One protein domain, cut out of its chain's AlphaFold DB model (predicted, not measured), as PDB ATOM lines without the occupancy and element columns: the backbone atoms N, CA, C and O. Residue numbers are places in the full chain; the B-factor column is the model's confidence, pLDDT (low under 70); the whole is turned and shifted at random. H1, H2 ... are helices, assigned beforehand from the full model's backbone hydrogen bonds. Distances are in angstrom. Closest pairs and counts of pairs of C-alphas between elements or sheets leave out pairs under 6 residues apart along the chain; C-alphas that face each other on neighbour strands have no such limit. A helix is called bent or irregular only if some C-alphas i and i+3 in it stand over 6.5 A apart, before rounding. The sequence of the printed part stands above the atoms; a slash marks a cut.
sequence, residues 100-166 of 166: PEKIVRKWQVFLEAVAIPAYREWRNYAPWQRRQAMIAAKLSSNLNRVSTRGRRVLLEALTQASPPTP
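Overview. This is residues 100 to 166 of the 166 residues of an uncharacterized protein of Phormidesmis priestleyi (UniProt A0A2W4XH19). Two helices make an open V: the long helix H2 is one arm, the shorter, bent H1 the other, and they meet only near the tight link. The 67 printed residues hold H1 then H2, all helix, with no named strand. The whole is extended and flat, with a radius of gyration of the C-alphas of 20.5 A and spans of 63 by 40 by 11 A.

Arrangement. Start at H2, residues 127 to 160. H1, residues 100 to 124, was assigned as one helix by its hydrogen bonds but is bent: C-alphas 113 and 116 are 7.0 A apart. Its arms H1a, residues 100 to 113, and H1b, residues 116 to 124, stand at a shallow tilt of 27 degrees. H1b and H2 are close but not clearly touching; their closest C-alphas, of Trp 122 and Arg 130, are 6.7 A apart. They run opposite ways at a steep tilt of 53 degrees. H1a and H2 are apart. In H1a, H1b and H2 every O i to N i+4 pair is within hydrogen-bond range.

Along the chain. Find C-alpha 127 at (29.672, -69.552, 4.879); H2 runs 49.2 A to C-alpha 160 at (15.170, -27.227, -15.544). H1a begins at C-alpha 100, (24.518, -37.231, 26.196), and spans 19.7 A; H1b spans 12.8 A.

Size, cuts and confidence. The C-alphas farthest apart, of Asn 124 and Pro 166, are 65.1 A apart. The printed part has no cut and no long link. In this model, residues 144 to 166 have pLDDT under 70.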
ATOM      1  N   PRO A 100      23.673 -36.043  26.121       92.88
ATOM      2  CA  PRO A 100      24.518 -37.231  26.196       92.88
ATOM      3  C   PRO A 100      23.753 -38.477  26.655       92.88
ATOM      4  O   PRO A 100      23.867 -39.528  26.032       92.88
ATOM      5  N   GLU A 101      22.892 -38.353  27.664       95.38
ATOM      6  CA  GLU A 101      22.123 -39.459  28.248       95.38
ATOM      7  C   GLU A 101      21.147 -40.053  27.230       95.38
ATOM      8  O   GLU A 101      21.054 -41.273  27.078       95.38
ATOM      9  N   LYS A 102      20.440 -39.202  26.477       94.06
ATOM     10  CA  LYS A 102      19.511 -39.644  25.427       94.06
ATOM     11  C   LYS A 102      20.244 -40.309  24.271       94.06
ATOM     12  O   LYS A 102      19.753 -41.302  23.733       94.06
ATOM     13  N   ILE A 103      21.408 -39.787  23.888       92.94
ATOM     14  CA  ILE A 103      22.241 -40.371  22.831       92.94
ATOM     15  C   ILE A 103      22.784 -41.731  23.279       92.94
ATOM     16  O   ILE A 103      22.643 -42.706  22.541       92.94
ATOM     17  N   VAL A 104      23.328 -41.829  24.495       96.81
ATOM     18  CA  VAL A 104      23.785 -43.096  25.086       96.81
ATOM     19  C   VAL A 104      22.639 -44.098  25.132       96.81
ATOM     20  O   VAL A 104      22.802 -45.224  24.668       96.81
ATOM     21  N   ARG A 105      21.450 -43.686  25.585       96.56
ATOM     22  CA  ARG A 105      20.278 -44.565  25.628       96.56
ATOM     23  C   ARG A 105      19.879 -45.074  24.241       96.56
ATOM     24  O   ARG A 105      19.583 -46.257  24.101       96.56
ATOM     25  N   LYS A 106      19.896 -44.218  23.212       94.06
ATOM     26  CA  LYS A 106      19.641 -44.623  21.815       94.06
ATOM     27  C   LYS A 106      20.643 -45.688  21.355       94.06
ATOM     28  O   LYS A 106      20.237 -46.674  20.745       94.06
ATOM     29  N   TRP A 107      21.925 -45.517  21.680       97.38
ATOM     30  CA  TRP A 107      22.962 -46.496  21.356       97.38
ATOM     31  C   TRP A 107      22.805 -47.808  22.118       97.38
ATOM     32  O   TRP A 107      22.901 -48.857  21.494       97.38
ATOM     33  N   GLN A 108      22.522 -47.766  23.421       97.94
ATOM     34  CA  GLN A 108      22.251 -48.965  24.221       97.94
ATOM     35  C   GLN A 108      21.112 -49.777  23.606       97.94
ATOM     36  O   GLN A 108      21.303 -50.941  23.270       97.94
ATOM     37  N   VAL A 109      19.970 -49.130  23.344       97.69
ATOM     38  CA  VAL A 109      18.810 -49.781  22.724       97.69
ATOM     39  C   VAL A 109      19.168 -50.361  21.358       97.69
ATOM     40  O   VAL A 109      18.831 -51.505  21.074       97.69
ATOM     41  N   PHE A 110      19.875 -49.612  20.508       97.50
ATOM     42  CA  PHE A 110      20.292 -50.120  19.202       97.50
ATOM     43  C   PHE A 110      21.222 -51.336  19.320       97.50
ATOM     44  O   PHE A 110      21.038 -52.323  18.609       97.50
ATOM     45  N   LEU A 111      22.213 -51.284  20.209       97.88
ATOM     46  CA  LEU A 111      23.165 -52.373  20.396       97.88
ATOM     47  C   LEU A 111      22.471 -53.623  20.935       97.88
ATOM     48  O   LEU A 111      22.643 -54.699  20.368       97.88
ATOM     49  N   GLU A 112      21.661 -53.475  21.979       97.94
ATOM     50  CA  GLU A 112      20.986 -54.576  22.666       97.94
ATOM     51  C   GLU A 112      19.869 -55.197  21.825       97.94
ATOM     52  O   GLU A 112      19.780 -56.420  21.741       97.94
ATOM     53  N   ALA A 113      19.033 -54.373  21.186       96.75
ATOM     54  CA  ALA A 113      17.832 -54.843  20.499       96.75
ATOM     55  C   ALA A 113      18.046 -55.137  19.008       96.75
ATOM     56  O   ALA A 113      17.279 -55.903  18.431       96.75
ATOM     57  N   VAL A 114      19.056 -54.536  18.366       94.81
ATOM     58  CA  VAL A 114      19.250 -54.648  16.910       94.81
ATOM     59  C   VAL A 114      20.607 -55.249  16.570       94.81
ATOM     60  O   VAL A 114      20.675 -56.331  15.991       94.81
ATOM     61  N   ALA A 115      21.703 -54.569  16.918       95.00
ATOM     62  CA  ALA A 115      23.018 -54.910  16.385       95.00
ATOM     63  C   ALA A 115      23.556 -56.243  16.926       95.00
ATOM     64  O   ALA A 115      24.014 -57.079  16.147       95.00
ATOM     65  N   ILE A 116      23.495 -56.461  18.245       96.88
ATOM     66  CA  ILE A 116      24.000 -57.688  18.875       96.88
ATOM     67  C   ILE A 116      23.163 -58.910  18.463       96.88
ATOM     68  O   ILE A 116      23.775 -59.902  18.057       96.88
ATOM     69  N   PRO A 117      21.813 -58.884  18.511       96.56
ATOM     70  CA  PRO A 117      20.999 -59.999  18.029       96.56
ATOM     71  C   PRO A 117      21.270 -60.335  16.559       96.56
ATOM     72  O   PRO A 117      21.595 -61.483  16.257       96.56
ATOM     73  N   ALA A 118      21.258 -59.334  15.669       92.38
ATOM     74  CA  ALA A 118      21.526 -59.540  14.244       92.38
ATOM     75  C   ALA A 118      22.930 -60.118  13.996       92.38
ATOM     76  O   ALA A 118      23.121 -60.984  13.141       92.38
ATOM     77  N   TYR A 119      23.928 -59.680  14.768       93.50
ATOM     78  CA  TYR A 119      25.279 -60.226  14.681       93.50
ATOM     79  C   TYR A 119      25.354 -61.690  15.137       93.50
ATOM     80  O   TYR A 119      26.019 -62.501  14.492       93.50
ATOM     81  N   ARG A 120      24.671 -62.051  16.231       95.06
ATOM     82  CA  ARG A 120      24.611 -63.440  16.718       95.06
ATOM     83  C   ARG A 120      23.936 -64.358  15.702       95.06
ATOM     84  O   ARG A 120      24.461 -65.433  15.431       95.06
ATOM     85  N   GLU A 121      22.836 -63.913  15.103       92.56
ATOM     86  CA  GLU A 121      22.153 -64.645  14.035       92.56
ATOM     87  C   GLU A 121      23.076 -64.852  12.826       92.56
ATOM     88  O   GLU A 121      23.297 -65.982  12.391       92.56
ATOM     89  N   TRP A 122      23.730 -63.785  12.359       91.88
ATOM     90  CA  TRP A 122      24.678 -63.853  11.247       91.88
ATOM     91  C   TRP A 122      25.863 -64.796  11.518       91.88
ATOM     92  O   TRP A 122      26.368 -65.456  10.605       91.88
ATOM     93  N   ARG A 123      26.311 -64.918  12.775       93.25
ATOM     94  CA  ARG A 123      27.354 -65.886  13.151       93.25
ATOM     95  C   ARG A 123      26.904 -67.338  13.002       93.25
ATOM     96  O   ARG A 123      27.757 -68.180  12.740       93.25
ATOM     97  N   ASN A 124      25.616 -67.638  13.106       94.44
ATOM     98  CA  ASN A 124      25.110 -69.004  12.945       94.44
ATOM     99  C   ASN A 124      24.894 -69.392  11.475       94.44
ATOM    100  O   ASN A 124      24.656 -70.557  11.173       94.44
ATOM    101  N   TYR A 125      25.020 -68.442  10.548       93.88
ATOM    102  CA  TYR A 125      24.903 -68.708   9.118       93.88
ATOM    103  C   TYR A 125      26.061 -69.553   8.587       93.88
ATOM    104  O   TYR A 125      27.229 -69.329   8.930       93.88
ATOM    105  N   ALA A 126      25.741 -70.452   7.655       93.69
ATOM    106  CA  ALA A 126      26.724 -71.150   6.841       93.69
ATOM    107  C   ALA A 126      27.555 -70.145   6.008       93.69
ATOM    108  O   ALA A 126      27.066 -69.058   5.670       93.69
ATOM    109  N   PRO A 127      28.797 -70.481   5.605       91.62
ATOM    110  CA  PRO A 127      29.672 -69.552   4.879       91.62
ATOM    111  C   PRO A 127      29.032 -68.913   3.632       91.62
ATOM    112  O   PRO A 127      29.215 -67.721   3.374       91.62
ATOM    113  N   TRP A 128      28.230 -69.673   2.881       89.31
ATOM    114  CA  TRP A 128      27.542 -69.169   1.691       89.31
ATOM    115  C   TRP A 128      26.399 -68.200   2.030       89.31
ATOM    116  O   TRP A 128      26.243 -67.188   1.345       89.31
ATOM    117  N   GLN A 129      25.657 -68.443   3.116       91.00
ATOM    118  CA  GLN A 129      24.588 -67.560   3.601       91.00
ATOM    119  C   GLN A 129      25.160 -66.212   4.042       91.00
ATOM    120  O   GLN A 129      24.628 -65.164   3.681       91.00
ATOM    121  N   ARG A 130      26.305 -66.212   4.740       89.06
ATOM    122  CA  ARG A 130      27.011 -64.969   5.099       89.06
ATOM    123  C   ARG A 130      27.409 -64.172   3.860       89.06
ATOM    124  O   ARG A 130      27.233 -62.954   3.833       89.06
ATOM    125  N   ARG A 131      27.918 -64.850   2.823       86.81
ATOM    126  CA  ARG A 131      28.288 -64.217   1.548       86.81
ATOM    127  C   ARG A 131      27.068 -63.622   0.843       86.81
ATOM    128  O   ARG A 131      27.147 -62.488   0.380       86.81
ATOM    129  N   GLN A 132      25.947 -64.340   0.807       89.81
ATOM    130  CA  GLN A 132      24.699 -63.824   0.242       89.81
ATOM    131  C   GLN A 132      24.169 -62.617   1.017       89.81
ATOM    132  O   GLN A 132      23.866 -61.602   0.397       89.81
ATOM    133  N   ALA A 133      24.139 -62.675   2.350       86.94
ATOM    134  CA  ALA A 133      23.716 -61.554   3.191       86.94
ATOM    135  C   ALA A 133      24.577 -60.300   2.948       86.94
ATOM    136  O   ALA A 133      24.049 -59.201   2.787       86.94
ATOM    137  N   MET A 134      25.900 -60.463   2.831       86.00
ATOM    138  CA  MET A 134      26.820 -59.367   2.505       86.00
ATOM    139  C   MET A 134      26.580 -58.792   1.103       86.00
ATOM    140  O   MET A 134      26.588 -57.573   0.926       86.00
ATOM    141  N   ILE A 135      26.353 -59.648   0.101       86.56
ATOM    142  CA  ILE A 135      26.039 -59.214  -1.267       86.56
ATOM    143  C   ILE A 135      24.706 -58.463  -1.287       86.56
ATOM    144  O   ILE A 135      24.645 -57.367  -1.839       86.56
ATOM    145  N   ALA A 136      23.668 -58.997  -0.642       86.00
ATOM    146  CA  ALA A 136      22.355 -58.369  -0.548       86.00
ATOM    147  C   ALA A 136      22.427 -57.000   0.146       86.00
ATOM    148  O   ALA A 136      21.896 -56.023  -0.378       86.00
ATOM    149  N   ALA A 137      23.156 -56.890   1.262       83.75
ATOM    150  CA  ALA A 137      23.375 -55.621   1.961       83.75
ATOM    151  C   ALA A 137      24.145 -54.599   1.103       83.75
ATOM    152  O   ALA A 137      23.859 -53.398   1.112       83.75
ATOM    153  N   LYS A 138      25.124 -55.061   0.318       83.38
ATOM    154  CA  LYS A 138      25.882 -54.194  -0.591       83.38
ATOM    155  C   LYS A 138      25.033 -53.737  -1.777       83.38
ATOM    156  O   LYS A 138      25.092 -52.566  -2.150       83.38
ATOM    157  N   LEU A 139      24.219 -54.629  -2.341       81.44
ATOM    158  CA  LEU A 139      23.273 -54.316  -3.409       81.44
ATOM    159  C   LEU A 139      22.203 -53.339  -2.933       81.44
ATOM    160  O   LEU A 139      21.977 -52.348  -3.614       81.44
ATOM    161  N   SER A 140      21.606 -53.541  -1.757       79.50
ATOM    162  CA  SER A 140      20.608 -52.615  -1.210       79.50
ATOM    163  C   SER A 140      21.200 -51.227  -0.946       79.50
ATOM    164  O   SER A 140      20.591 -50.221  -1.307       79.50
ATOM    165  N   SER A 141      22.427 -51.146  -0.424       73.94
ATOM    166  CA  SER A 141      23.153 -49.877  -0.275       73.94
ATOM    167  C   SER A 141      23.414 -49.197  -1.626       73.94
ATOM    168  O   SER A 141      23.178 -47.997  -1.785       73.94
ATOM    169  N   ASN A 142      23.834 -49.961  -2.636       74.00
ATOM    170  CA  ASN A 142      24.058 -49.445  -3.984       74.00
ATOM    171  C   ASN A 142      22.753 -49.019  -4.672       74.00
ATOM    172  O   ASN A 142      22.722 -47.960  -5.290       74.00
ATOM    173  N   LEU A 143      21.662 -49.771  -4.520       70.38
ATOM    174  CA  LEU A 143      20.334 -49.431  -5.034       70.38
ATOM    175  C   LEU A 143      19.776 -48.183  -4.349       70.38
ATOM    176  O   LEU A 143      19.242 -47.305  -5.019       70.38
ATOM    177  N   ASN A 144      19.964 -48.037  -3.037       69.75
ATOM    178  CA  ASN A 144      19.621 -46.808  -2.323       69.75
ATOM    179  C   ASN A 144      20.437 -45.619  -2.840       69.75
ATOM    180  O   ASN A 144      19.895 -44.537  -3.054       69.75
ATOM    181  N   ARG A 145      21.725 -45.812  -3.130       65.50
ATOM    182  CA  ARG A 145      22.570 -44.775  -3.738       65.50
ATOM    183  C   ARG A 145      22.126 -44.415  -5.155       65.50
ATOM    184  O   ARG A 145      22.048 -43.228  -5.470       65.50
ATOM    185  N   VAL A 146      21.811 -45.403  -5.991       68.69
ATOM    186  CA  VAL A 146      21.365 -45.202  -7.379       68.69
ATOM    187  C   VAL A 146      19.975 -44.584  -7.423       68.69
ATOM    188  O   VAL A 146      19.789 -43.620  -8.150       68.69
ATOM    189  N   SER A 147      19.023 -45.041  -6.612       64.75
ATOM    190  CA  SER A 147      17.683 -44.444  -6.522       64.75
ATOM    191  C   SER A 147      17.729 -43.013  -5.984       64.75
ATOM    192  O   SER A 147      17.060 -42.137  -6.524       64.75
ATOM    193  N   THR A 148      18.580 -42.730  -4.992       62.41
ATOM    194  CA  THR A 148      18.818 -41.359  -4.512       62.41
ATOM    195  C   THR A 148      19.428 -40.488  -5.612       62.41
ATOM    196  O   THR A 148      19.050 -39.326  -5.765       62.41
ATOM    197  N   ARG A 149      20.347 -41.041  -6.416       62.44
ATOM    198  CA  ARG A 149      20.961 -40.348  -7.558       62.44
ATOM    199  C   ARG A 149      19.973 -40.155  -8.715       62.44
ATOM    200  O   ARG A 149      19.953 -39.082  -9.298       62.44
ATOM    201  N   GLY A 150      19.118 -41.134  -8.995       64.00
ATOM    202  CA  GLY A 150      18.083 -41.093 -10.027       64.00
ATOM    203  C   GLY A 150      16.961 -40.117  -9.684       64.00
ATOM    204  O   GLY A 150      16.647 -39.256 -10.496       64.00
ATOM    205  N   ARG A 151      16.439 -40.149  -8.448       62.53
ATOM    206  CA  ARG A 151      15.505 -39.125  -7.938       62.53
ATOM    207  C   ARG A 151      16.100 -37.728  -8.045       62.53
ATOM    208  O   ARG A 151      15.388 -36.795  -8.385       62.53
ATOM    209  N   ARG A 152      17.400 -37.581  -7.783       59.91
ATOM    210  CA  ARG A 152      18.090 -36.300  -7.938       59.91
ATOM    211  C   ARG A 152      18.152 -35.843  -9.392       59.91
ATOM    212  O   ARG A 152      17.802 -34.703  -9.643       59.91
ATOM    213  N   VAL A 153      18.556 -36.706 -10.324       66.25
ATOM    214  CA  VAL A 153      18.599 -36.371 -11.760       66.25
ATOM    215  C   VAL A 153      17.202 -36.032 -12.284       66.25
ATOM    216  O   VAL A 153      17.043 -35.050 -12.998       66.25
ATOM    217  N   LEU A 154      16.183 -36.791 -11.875       66.25
ATOM    218  CA  LEU A 154      14.793 -36.536 -12.246       66.25
ATOM    219  C   LEU A 154      14.304 -35.185 -11.700       66.25
ATOM    220  O   LEU A 154      13.725 -34.400 -12.438       66.25
ATOM    221  N   LEU A 155      14.577 -34.886 -10.425       63.50
ATOM    222  CA  LEU A 155      14.249 -33.591  -9.825       63.50
ATOM    223  C   LEU A 155      15.002 -32.448 -10.512       63.50
ATOM    224  O   LEU A 155      14.380 -31.433 -10.790       63.50
ATOM    225  N   GLU A 156      16.292 -32.621 -10.827       63.59
ATOM    226  CA  GLU A 156      17.092 -31.650 -11.586       63.59
ATOM    227  C   GLU A 156      16.460 -31.368 -12.959       63.59
ATOM    228  O   GLU A 156      16.239 -30.201 -13.287       63.59
ATOM    229  N   ALA A 157      16.086 -32.412 -13.707       62.72
ATOM    230  CA  ALA A 157      15.422 -32.295 -15.006       62.72
ATOM    231  C   ALA A 157      14.056 -31.592 -14.911       62.72
ATOM    232  O   ALA A 157      13.754 -30.718 -15.719       62.72
ATOM    233  N   LEU A 158      13.260 -31.901 -13.882       62.84
ATOM    234  CA  LEU A 158      11.962 -31.259 -13.644       62.84
ATOM    235  C   LEU A 158      12.102 -29.779 -13.247       62.84
ATOM    236  O   LEU A 158      11.298 -28.954 -13.679       62.84
ATOM    237  N   THR A 159      13.135 -29.407 -12.480       56.56
ATOM    238  CA  THR A 159      13.426 -27.988 -12.190       56.56
ATOM    239  C   THR A 159      13.980 -27.216 -13.384       56.56
ATOM    240  O   THR A 159      13.756 -26.014 -13.457       56.56
ATOM    241  N   GLN A 160      14.688 -27.868 -14.312       56.81
ATOM    242  CA  GLN A 160      15.170 -27.227 -15.544       56.81
ATOM    243  C   GLN A 160      14.066 -27.076 -16.603       56.81
ATOM    244  O   GLN A 160      14.159 -26.191 -17.445       56.81
ATOM    245  N   ALA A 161      13.017 -27.901 -16.544       51.47
ATOM    246  CA  ALA A 161      11.883 -27.867 -17.469       51.47
ATOM    247  C   ALA A 161      10.762 -26.878 -17.081       51.47
ATOM    248  O   ALA A 161       9.780 -26.766 -17.811       51.47
ATOM    249  N   SER A 162      10.872 -26.163 -15.953       39.56
ATOM    250  CA  SER A 162       9.903 -25.115 -15.590       39.56
ATOM    251  C   SER A 162      10.331 -23.775 -16.209       39.56
ATOM    252  O   SER A 162      11.425 -23.305 -15.885       39.56
ATOM    253  N   PRO A 163       9.524 -23.151 -17.092       45.31
ATOM    254  CA  PRO A 163       9.876 -21.870 -17.697       45.31
ATOM    255  C   PRO A 163       9.916 -20.766 -16.629       45.31
ATOM    256  O   PRO A 163       9.194 -20.862 -15.629       45.31
ATOM    257  N   PRO A 164      10.740 -19.714 -16.803       39.75
ATOM    258  CA  PRO A 164      10.714 -18.570 -15.903       39.75
ATOM    259  C   PRO A 164       9.313 -17.951 -15.935       39.75
ATOM    260  O   PRO A 164       8.826 -17.553 -16.992       39.75
ATOM    261  N   THR A 165       8.647 -17.916 -14.779       45.06
ATOM    262  CA  THR A 165       7.426 -17.126 -14.596       45.06
ATOM    263  C   THR A 165       7.750 -15.649 -14.840       45.06
ATOM    264  O   THR A 165       8.790 -15.208 -14.336       45.06
ATOM    265  N   PRO A 166       6.907 -14.927 -15.600       53.56
ATOM    266  CA  PRO A 166       7.119 -13.520 -15.936       53.56
ATOM    267  C   PRO A 166       7.131 -12.608 -14.704       53.56
ATOM    268  O   PRO A 166       6.474 -12.957 -13.693       53.56
TER     269      PRO A 166